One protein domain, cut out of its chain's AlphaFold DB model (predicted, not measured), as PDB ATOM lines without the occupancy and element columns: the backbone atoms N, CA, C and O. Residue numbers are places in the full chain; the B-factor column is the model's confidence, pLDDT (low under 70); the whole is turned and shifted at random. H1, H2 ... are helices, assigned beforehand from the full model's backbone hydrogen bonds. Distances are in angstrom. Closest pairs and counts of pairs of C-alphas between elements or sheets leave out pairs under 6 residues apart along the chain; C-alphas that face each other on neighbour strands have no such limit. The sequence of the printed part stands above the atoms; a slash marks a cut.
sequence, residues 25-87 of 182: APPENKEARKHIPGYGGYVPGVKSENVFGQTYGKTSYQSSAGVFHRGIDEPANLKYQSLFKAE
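Overview. This is residues 25 to 87 of the 182 residues of an uncharacterized protein of Oxytricha trifallax (UniProt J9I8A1). There is little regular structure here: a mostly looping chain winds from residue 25 out to Gly 38 at one end and back to one short helix, H1, then runs on to two single-turn helices, H2 and H3, towards the other end. The 63 printed residues hold three named helices, H1, H2 and H3 in that order, and no named strand; the class is all helix, with 17 residues in named elements. It is only just compact, close to loose, with a radius of gyration of the C-alphas of 12.4 A and spans of 35 by 25 by 17 A.

Arrangement. Look first at H1, residues 56 to 64, then H2, residues 76 to 79, and H3, residues 83 to 86: each is apart from the other two. In H1 every O i to N i+4 pair is within hydrogen-bond range. H2 and H3 are too short for such a pair; of their single O i to N i+3 pairs, that of H3 is within range and that of H2 is not.

Along the chain. Find C-alpha 56 at (-10.639, -30.487, -24.415); from there H1 runs 11.9 A to C-alpha 64. H2 spans 5.0 A and H3 5.1 A, ending at C-alpha 86, (-13.814, -17.565, -38.468).

Size, cuts and confidence. The C-alphas of Gly 38 and Ala 76, the two farthest apart, are 36.1 A apart. The printed part has no cut; H1 to H2 is a long link, H2 to H3 a tight one. Residues 25 to 30 have pLDDT under 70.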
ATOM      1  N   ALA A  25     -16.995 -33.986 -50.787       55.50
ATOM      2  CA  ALA A  25     -18.038 -34.289 -49.857       55.50
ATOM      3  C   ALA A  25     -17.404 -34.121 -48.478       55.50
ATOM      4  O   ALA A  25     -16.336 -34.692 -48.220       55.50
ATOM      5  N   PRO A  26     -18.023 -33.317 -47.601       58.19
ATOM      6  CA  PRO A  26     -17.510 -33.140 -46.259       58.19
ATOM      7  C   PRO A  26     -17.339 -34.521 -45.617       58.19
ATOM      8  O   PRO A  26     -18.150 -35.416 -45.887       58.19
ATOM      9  N   PRO A  27     -16.287 -34.712 -44.802       58.38
ATOM     10  CA  PRO A  27     -16.025 -35.988 -44.156       58.38
ATOM     11  C   PRO A  27     -17.313 -36.512 -43.521       58.38
ATOM     12  O   PRO A  27     -17.967 -35.800 -42.756       58.38
ATOM     13  N   GLU A  28     -17.704 -37.740 -43.876       61.19
ATOM     14  CA  GLU A  28     -18.866 -38.387 -43.273       61.19
ATOM     15  C   GLU A  28     -18.741 -38.301 -41.748       61.19
ATOM     16  O   GLU A  28     -17.687 -38.634 -41.195       61.19
ATOM     17  N   ASN A  29     -19.808 -37.843 -41.079       58.88
ATOM     18  CA  ASN A  29     -19.894 -37.786 -39.620       58.88
ATOM     19  C   ASN A  29     -19.803 -39.211 -39.066       58.88
ATOM     20  O   ASN A  29     -20.810 -39.891 -38.856       58.88
ATOM     21  N   LYS A  30     -18.576 -39.680 -38.846       65.88
ATOM     22  CA  LYS A  30     -18.310 -40.935 -38.152       65.88
ATOM     23  C   LYS A  30     -18.790 -40.759 -36.720       65.88
ATOM     24  O   LYS A  30     -18.578 -39.708 -36.117       65.88
ATOM     25  N   GLU A  31     -19.441 -41.782 -36.175       71.88
ATOM     26  CA  GLU A  31     -19.901 -41.751 -34.789       71.88
ATOM     27  C   GLU A  31     -18.758 -41.325 -33.861       71.88
ATOM     28  O   GLU A  31     -17.643 -41.862 -33.923       71.88
ATOM     29  N   ALA A  32     -19.031 -40.324 -33.022       71.38
ATOM     30  CA  ALA A  32     -18.027 -39.720 -32.166       71.38
ATOM     31  C   ALA A  32     -17.446 -40.778 -31.223       71.38
ATOM     32  O   ALA A  32     -18.105 -41.279 -30.307       71.38
ATOM     33  N   ARG A  33     -16.176 -41.126 -31.441       75.06
ATOM     34  CA  ARG A  33     -15.472 -42.070 -30.573       75.06
ATOM     35  C   ARG A  33     -15.286 -41.436 -29.200       75.06
ATOM     36  O   ARG A  33     -14.831 -40.296 -29.088       75.06
ATOM     37  N   LYS A  34     -15.624 -42.195 -28.155       75.69
ATOM     38  CA  LYS A  34     -15.419 -41.787 -26.762       75.69
ATOM     39  C   LYS A  34     -13.922 -41.687 -26.494       75.69
ATOM     40  O   LYS A  34     -13.189 -42.657 -26.670       75.69
ATOM     41  N   HIS A  35     -13.481 -40.506 -26.084       80.00
ATOM     42  CA  HIS A  35     -12.090 -40.266 -25.739       80.00
ATOM     43  C   HIS A  35     -11.792 -40.779 -24.324       80.00
ATOM     44  O   HIS A  35     -12.626 -40.640 -23.429       80.00
ATOM     45  N   ILE A  36     -10.604 -41.349 -24.108       82.44
ATOM     46  CA  ILE A  36     -10.177 -41.812 -22.781       82.44
ATOM     47  C   ILE A  36      -9.889 -40.582 -21.901       82.44
ATOM     48  O   ILE A  36      -9.091 -39.728 -22.307       82.44
ATOM     49  N   PRO A  37     -10.509 -40.461 -20.714       83.75
ATOM     50  CA  PRO A  37     -10.175 -39.403 -19.766       83.75
ATOM     51  C   PRO A  37      -8.702 -39.478 -19.343       83.75
ATOM     52  O   PRO A  37      -8.187 -40.558 -19.070       83.75
ATOM     53  N   GLY A  38      -8.014 -38.335 -19.285       83.25
ATOM     54  CA  GLY A  38      -6.606 -38.262 -18.864       83.25
ATOM     55  C   GLY A  38      -5.576 -38.599 -19.949       83.25
ATOM     56  O   GLY A  38      -4.377 -38.520 -19.692       83.25
ATOM     57  N   TYR A  39      -6.000 -38.926 -21.174       86.44
ATOM     58  CA  TYR A  39      -5.070 -39.100 -22.290       86.44
ATOM     59  C   TYR A  39      -4.494 -37.746 -22.735       86.44
ATOM     60  O   TYR A  39      -5.160 -36.941 -23.385       86.44
ATOM     61  N   GLY A  40      -3.227 -37.510 -22.390       84.38
ATOM     62  CA  GLY A  40      -2.460 -36.320 -22.781       84.38
ATOM     63  C   GLY A  40      -1.713 -36.449 -24.113       84.38
ATOM     64  O   GLY A  40      -0.850 -35.623 -24.405       84.38
ATOM     65  N   GLY A  41      -1.981 -37.506 -24.886       87.62
ATOM     66  CA  GLY A  41      -1.313 -37.771 -26.159       87.62
ATOM     67  C   GLY A  41      -1.835 -36.925 -27.326       87.62
ATOM     68  O   GLY A  41      -2.532 -35.925 -27.157       87.62
ATOM     69  N   TYR A  42      -1.473 -37.330 -28.542       88.56
ATOM     70  CA  TYR A  42      -1.851 -36.632 -29.771       88.56
ATOM     71  C   TYR A  42      -3.326 -36.864 -30.126       88.56
ATOM     72  O   TYR A  42      -3.768 -38.005 -30.241       88.56
ATOM     73  N   VAL A  43      -4.065 -35.774 -30.354       88.31
ATOM     74  CA  VAL A  43      -5.436 -35.798 -30.883       88.31
ATOM     75  C   VAL A  43      -5.405 -35.258 -32.319       88.31
ATOM     76  O   VAL A  43      -4.973 -34.117 -32.523       88.31
ATOM     77  N   PRO A  44      -5.837 -36.045 -33.322       87.06
ATOM     78  CA  PRO A  44      -5.747 -35.646 -34.721       87.06
ATOM     79  C   PRO A  44      -6.620 -34.423 -34.998       87.06
ATOM     80  O   PRO A  44      -7.733 -34.316 -34.492       87.06
ATOM     81  N   GLY A  45      -6.134 -33.491 -35.808       86.12
ATOM     82  CA  GLY A  45      -6.918 -32.325 -36.211       86.12
ATOM     83  C   GLY A  45      -7.032 -31.200 -35.171       86.12
ATOM     84  O   GLY A  45      -7.543 -30.140 -35.493       86.12
ATOM     85  N   VAL A  46      -6.567 -31.378 -33.925       87.06
ATOM     86  CA  VAL A  46      -6.638 -30.299 -32.913       87.06
ATOM     87  C   VAL A  46      -5.451 -29.346 -33.052       87.06
ATOM     88  O   VAL A  46      -5.625 -28.146 -33.226       87.06
ATOM     89  N   LYS A  47      -4.224 -29.881 -33.006       85.00
ATOM     90  CA  LYS A  47      -3.004 -29.068 -33.151       85.00
ATOM     91  C   LYS A  47      -2.660 -28.752 -34.605       85.00
ATOM     92  O   LYS A  47      -2.046 -27.725 -34.851       85.00
ATOM     93  N   SER A  48      -2.998 -29.644 -35.539       84.81
ATOM     94  CA  SER A  48      -2.658 -29.475 -36.958       84.81
ATOM     95  C   SER A  48      -3.512 -28.408 -37.643       84.81
ATOM     96  O   SER A  48      -2.978 -27.661 -38.450       84.81
ATOM     97  N   GLU A  49      -4.785 -28.281 -37.257       85.88
ATOM     98  CA  GLU A  49      -5.748 -27.363 -37.895       85.88
ATOM     99  C   GLU A  49      -5.952 -26.071 -37.088       85.88
ATOM    100  O   GLU A  49      -6.988 -25.422 -37.181       85.88
ATOM    101  N   ASN A  50      -4.980 -25.706 -36.242       87.06
ATOM    102  CA  ASN A  50      -5.012 -24.490 -35.423       87.06
ATOM    103  C   ASN A  50      -6.299 -24.321 -34.585       87.06
ATOM    104  O   ASN A  50      -6.806 -23.211 -34.450       87.06
ATOM    105  N   VAL A  51      -6.825 -25.395 -33.986       86.12
ATOM    106  CA  VAL A  51      -8.016 -25.318 -33.124       86.12
ATOM    107  C   VAL A  51      -7.606 -24.900 -31.708       86.12
ATOM    108  O   VAL A  51      -6.974 -25.670 -30.979       86.12
ATOM    109  N   PHE A  52      -7.988 -23.693 -31.290       86.12
ATOM    110  CA  PHE A  52      -7.726 -23.151 -29.950       86.12
ATOM    111  C   PHE A  52      -8.998 -22.575 -29.299       86.12
ATOM    112  O   PHE A  52     -10.093 -22.655 -29.847       86.12
ATOM    113  N   GLY A  53      -8.892 -22.105 -28.050       86.12
ATOM    114  CA  GLY A  53      -9.990 -21.432 -27.330       86.12
ATOM    115  C   GLY A  53     -11.137 -22.327 -26.833       86.12
ATOM    116  O   GLY A  53     -12.018 -21.857 -26.116       86.12
ATOM    117  N   GLN A  54     -11.131 -23.620 -27.159       87.25
ATOM    118  CA  GLN A  54     -12.172 -24.567 -26.763       87.25
ATOM    119  C   GLN A  54     -11.720 -25.536 -25.664       87.25
ATOM    120  O   GLN A  54     -10.535 -25.816 -25.481       87.25
ATOM    121  N   THR A  55     -12.689 -26.096 -24.934       89.44
ATOM    122  CA  THR A  55     -12.410 -27.126 -23.930       89.44
ATOM    123  C   THR A  55     -12.013 -28.441 -24.592       89.44
ATOM    124  O   THR A  55     -12.546 -28.816 -25.636       89.44
ATOM    125  N   TYR A  56     -11.126 -29.190 -23.934       87.69
ATOM    126  CA  TYR A  56     -10.639 -30.487 -24.415       87.69
ATOM    127  C   TYR A  56     -11.764 -31.464 -24.791       87.69
ATOM    128  O   TYR A  56     -11.663 -32.173 -25.788       87.69
ATOM    129  N   GLY A  57     -12.855 -31.487 -24.017       87.06
ATOM    130  CA  GLY A  57     -14.006 -32.343 -24.308       87.06
ATOM    131  C   GLY A  57     -14.687 -31.995 -25.633       87.06
ATOM    132  O   GLY A  57     -15.046 -32.895 -26.386       87.06
ATOM    133  N   LYS A  58     -14.810 -30.699 -25.952       88.25
ATOM    134  CA  LYS A  58     -15.411 -30.235 -27.209       88.25
ATOM    135  C   LYS A  58     -14.503 -30.528 -28.399       88.25
ATOM    136  O   LYS A  58     -14.960 -31.125 -29.368       88.25
ATOM    137  N   THR A  59     -13.218 -30.186 -28.301       90.12
ATOM    138  CA  THR A  59     -12.265 -30.392 -29.404       90.12
ATOM    139  C   THR A  59     -12.025 -31.869 -29.689       90.12
ATOM    140  O   THR A  59     -12.005 -32.273 -30.848       90.12
ATOM    141  N   SER A  60     -11.918 -32.705 -28.652       89.19
ATOM    142  CA  SER A  60     -11.755 -34.156 -28.817       89.19
ATOM    143  C   SER A  60     -12.990 -34.799 -29.444       89.19
ATOM    144  O   SER A  60     -12.858 -35.690 -30.280       89.19
ATOM    145  N   TYR A  61     -14.186 -34.325 -29.081       88.94
ATOM    146  CA  TYR A  61     -15.440 -34.780 -29.679       88.94
ATOM    147  C   TYR A  61     -15.550 -34.376 -31.156       88.94
ATOM    148  O   TYR A  61     -15.851 -35.209 -32.003       88.94
ATOM    149  N   GLN A  62     -15.254 -33.119 -31.490       89.06
ATOM    150  CA  GLN A  62     -15.282 -32.635 -32.875       89.06
ATOM    151  C   GLN A  62     -14.221 -33.315 -33.746       89.06
ATOM    152  O   GLN A  62     -14.483 -33.664 -34.898       89.06
ATOM    153  N   SER A  63     -13.043 -33.566 -33.174       87.88
ATOM    154  CA  SER A  63     -11.993 -34.344 -33.819       87.88
ATOM    155  C   SER A  63     -12.461 -35.768 -34.105       87.88
ATOM    156  O   SER A  63     -12.306 -36.235 -35.235       87.88
ATOM    157  N   SER A  64     -13.061 -36.454 -33.126       87.94
ATOM    158  CA  SER A  64     -13.501 -37.841 -33.307       87.94
ATOM    159  C   SER A  64     -14.672 -37.971 -34.279       87.94
ATOM    160  O   SER A  64     -14.698 -38.933 -35.045       87.94
ATOM    161  N   ALA A  65     -15.567 -36.981 -34.305       86.38
ATOM    162  CA  ALA A  65     -16.656 -36.866 -35.272       86.38
ATOM    163  C   ALA A  65     -16.180 -36.524 -36.699       86.38
ATOM    164  O   ALA A  65     -16.949 -36.635 -37.645       86.38
ATOM    165  N   GLY A  66     -14.911 -36.132 -36.873       85.00
ATOM    166  CA  GLY A  66     -14.360 -35.776 -38.182       85.00
ATOM    167  C   GLY A  66     -14.830 -34.419 -38.701       85.00
ATOM    168  O   GLY A  66     -14.752 -34.181 -39.894       85.00
ATOM    169  N   VAL A  67     -15.289 -33.525 -37.820       84.88
ATOM    170  CA  VAL A  67     -15.809 -32.196 -38.195       84.88
ATOM    171  C   VAL A  67     -14.713 -31.307 -38.790       84.88
ATOM    172  O   VAL A  67     -14.957 -30.519 -39.703       84.88
ATOM    173  N   PHE A  68     -13.493 -31.426 -38.265       84.94
ATOM    174  CA  PHE A  68     -12.353 -30.669 -38.765       84.94
ATOM    175  C   PHE A  68     -11.888 -31.227 -40.101       84.94
ATOM    176  O   PHE A  68     -11.686 -32.437 -40.245       84.94
ATOM    177  N   HIS A  69     -11.675 -30.323 -41.049       83.00
ATOM    178  CA  HIS A  69     -11.006 -30.639 -42.298       83.00
ATOM    179  C   HIS A  69      -9.531 -30.852 -41.968       83.00
ATOM    180  O   HIS A  69      -8.992 -30.167 -41.107       83.00
ATOM    181  N   ARG A  70      -8.915 -31.887 -42.541       83.56
ATOM    182  CA  ARG A  70      -7.558 -32.294 -42.170       83.56
ATOM    183  C   ARG A  70      -6.662 -32.254 -43.385       83.56
ATOM    184  O   ARG A  70      -6.972 -32.895 -44.387       83.56
ATOM    185  N   GLY A  71      -5.506 -31.621 -43.240       82.06
ATOM    186  CA  GLY A  71      -4.469 -31.630 -44.264       82.06
ATOM    187  C   GLY A  71      -4.553 -30.452 -45.232       82.06
ATOM    188  O   GLY A  71      -4.973 -29.360 -44.874       82.06
ATOM    189  N   ILE A  72      -4.044 -30.659 -46.447       75.69
ATOM    190  CA  ILE A  72      -3.758 -29.576 -47.407       75.69
ATOM    191  C   ILE A  72      -5.009 -29.168 -48.210       75.69
ATOM    192  O   ILE A  72      -5.108 -28.025 -48.676       75.69
ATOM    193  N   ASP A  73      -5.963 -30.089 -48.327       72.12
ATOM    194  CA  ASP A  73      -7.152 -29.966 -49.165       72.12
ATOM    195  C   ASP A  73      -8.338 -29.454 -48.337       72.12
ATOM    196  O   ASP A  73      -9.304 -30.158 -48.055       72.12
ATOM    197  N   GLU A  74      -8.244 -28.197 -47.904       78.31
ATOM    198  CA  GLU A  74      -9.417 -27.447 -47.462       78.31
ATOM    199  C   GLU A  74     -10.119 -26.810 -48.665       78.31
ATOM    200  O   GLU A  74      -9.453 -26.274 -49.563       78.31
ATOM    201  N   PRO A  75     -11.461 -26.786 -48.679       82.94
ATOM    202  CA  PRO A  75     -12.199 -26.124 -49.733       82.94
ATOM    203  C   PRO A  75     -11.875 -24.624 -49.712       82.94
ATOM    204  O   PRO A  75     -11.649 -24.014 -48.661       82.94
ATOM    205  N   ALA A  76     -11.825 -24.013 -50.899       84.62
ATOM    206  CA  ALA A  76     -11.319 -22.649 -51.082       84.62
ATOM    207  C   ALA A  76     -12.024 -21.609 -50.190       84.62
ATOM    208  O   ALA A  76     -11.416 -20.630 -49.759       84.62
ATOM    209  N   ASN A  77     -13.302 -21.828 -49.878       84.38
ATOM    210  CA  ASN A  77     -14.084 -20.965 -48.999       84.38
ATOM    211  C   ASN A  77     -13.591 -20.953 -47.545       84.38
ATOM    212  O   ASN A  77     -13.819 -19.942 -46.887       84.38
ATOM    213  N   LEU A  78     -12.966 -22.025 -47.047       82.44
ATOM    214  CA  LEU A  78     -12.398 -22.109 -45.695       82.44
ATOM    215  C   LEU A  78     -10.921 -21.705 -45.691       82.44
ATOM    216  O   LEU A  78     -10.515 -20.876 -44.879       82.44
ATOM    217  N   LYS A  79     -10.161 -22.170 -46.688       83.94
ATOM    218  CA  LYS A  79      -8.710 -21.960 -46.815       83.94
ATOM    219  C   LYS A  79      -8.263 -20.494 -46.763       83.94
ATOM    220  O   LYS A  79      -7.191 -20.183 -46.250       83.94
ATOM    221  N   TYR A  80      -9.059 -19.586 -47.330       86.38
ATOM    222  CA  TYR A  80      -8.737 -18.153 -47.391       86.38
ATOM    223  C   TYR A  80      -9.425 -17.318 -46.302       86.38
ATOM    224  O   TYR A  80      -9.374 -16.084 -46.347       86.38
ATOM    225  N   GLN A  81     -10.087 -17.946 -45.327       87.00
ATOM    226  CA  GLN A  81     -10.629 -17.218 -44.184       87.00
ATOM    227  C   GLN A  81      -9.540 -16.983 -43.143       87.00
ATOM    228  O   GLN A  81      -8.790 -17.881 -42.776       87.00
ATOM    229  N   SER A  82      -9.451 -15.751 -42.645       87.94
ATOM    230  CA  SER A  82      -8.591 -15.465 -41.503       87.94
ATOM    231  C   SER A  82      -9.198 -16.057 -40.232       87.94
ATOM    232  O   SER A  82     -10.416 -16.029 -40.049       87.94
ATOM    233  N   LEU A  83      -8.339 -16.513 -39.315       84.19
ATOM    234  CA  LEU A  83      -8.751 -17.021 -37.999       84.19
ATOM    235  C   LEU A  83      -9.667 -16.024 -37.268       84.19
ATOM    236  O   LEU A  83     -10.714 -16.397 -36.751       84.19
ATOM    237  N   PHE A  84      -9.339 -14.729 -37.340       87.38
ATOM    238  CA  PHE A  84     -10.158 -13.657 -36.771       87.38
ATOM    239  C   PHE A  84     -11.576 -13.605 -37.334       87.38
ATOM    240  O   PHE A  84     -12.503 -13.289 -36.598       87.38
ATOM    241  N   LYS A  85     -11.752 -13.878 -38.632       88.50
ATOM    242  CA  LYS A  85     -13.070 -13.882 -39.269       88.50
ATOM    243  C   LYS A  85     -13.855 -15.141 -38.903       88.50
ATOM    244  O   LYS A  85     -15.057 -15.037 -38.689       88.50
ATOM    245  N   ALA A  86     -13.189 -16.293 -38.827       84.62
ATOM    246  CA  ALA A  86     -13.814 -17.565 -38.468       84.62
ATOM    247  C   ALA A  86     -14.350 -17.565 -37.024       84.62
ATOM    248  O   ALA A  86     -15.432 -18.088 -36.768       84.62
ATOM    249  N   GLU A  87     -13.629 -16.935 -36.093       83.75
ATOM    250  CA  GLU A  87     -14.034 -16.830 -34.683       83.75
ATOM    251  C   GLU A  87     -14.899 -15.597 -34.371       83.75
ATOM    252  O   GLU A  87     -15.334 -15.409 -33.233       83.75
TER     253      GLU A  87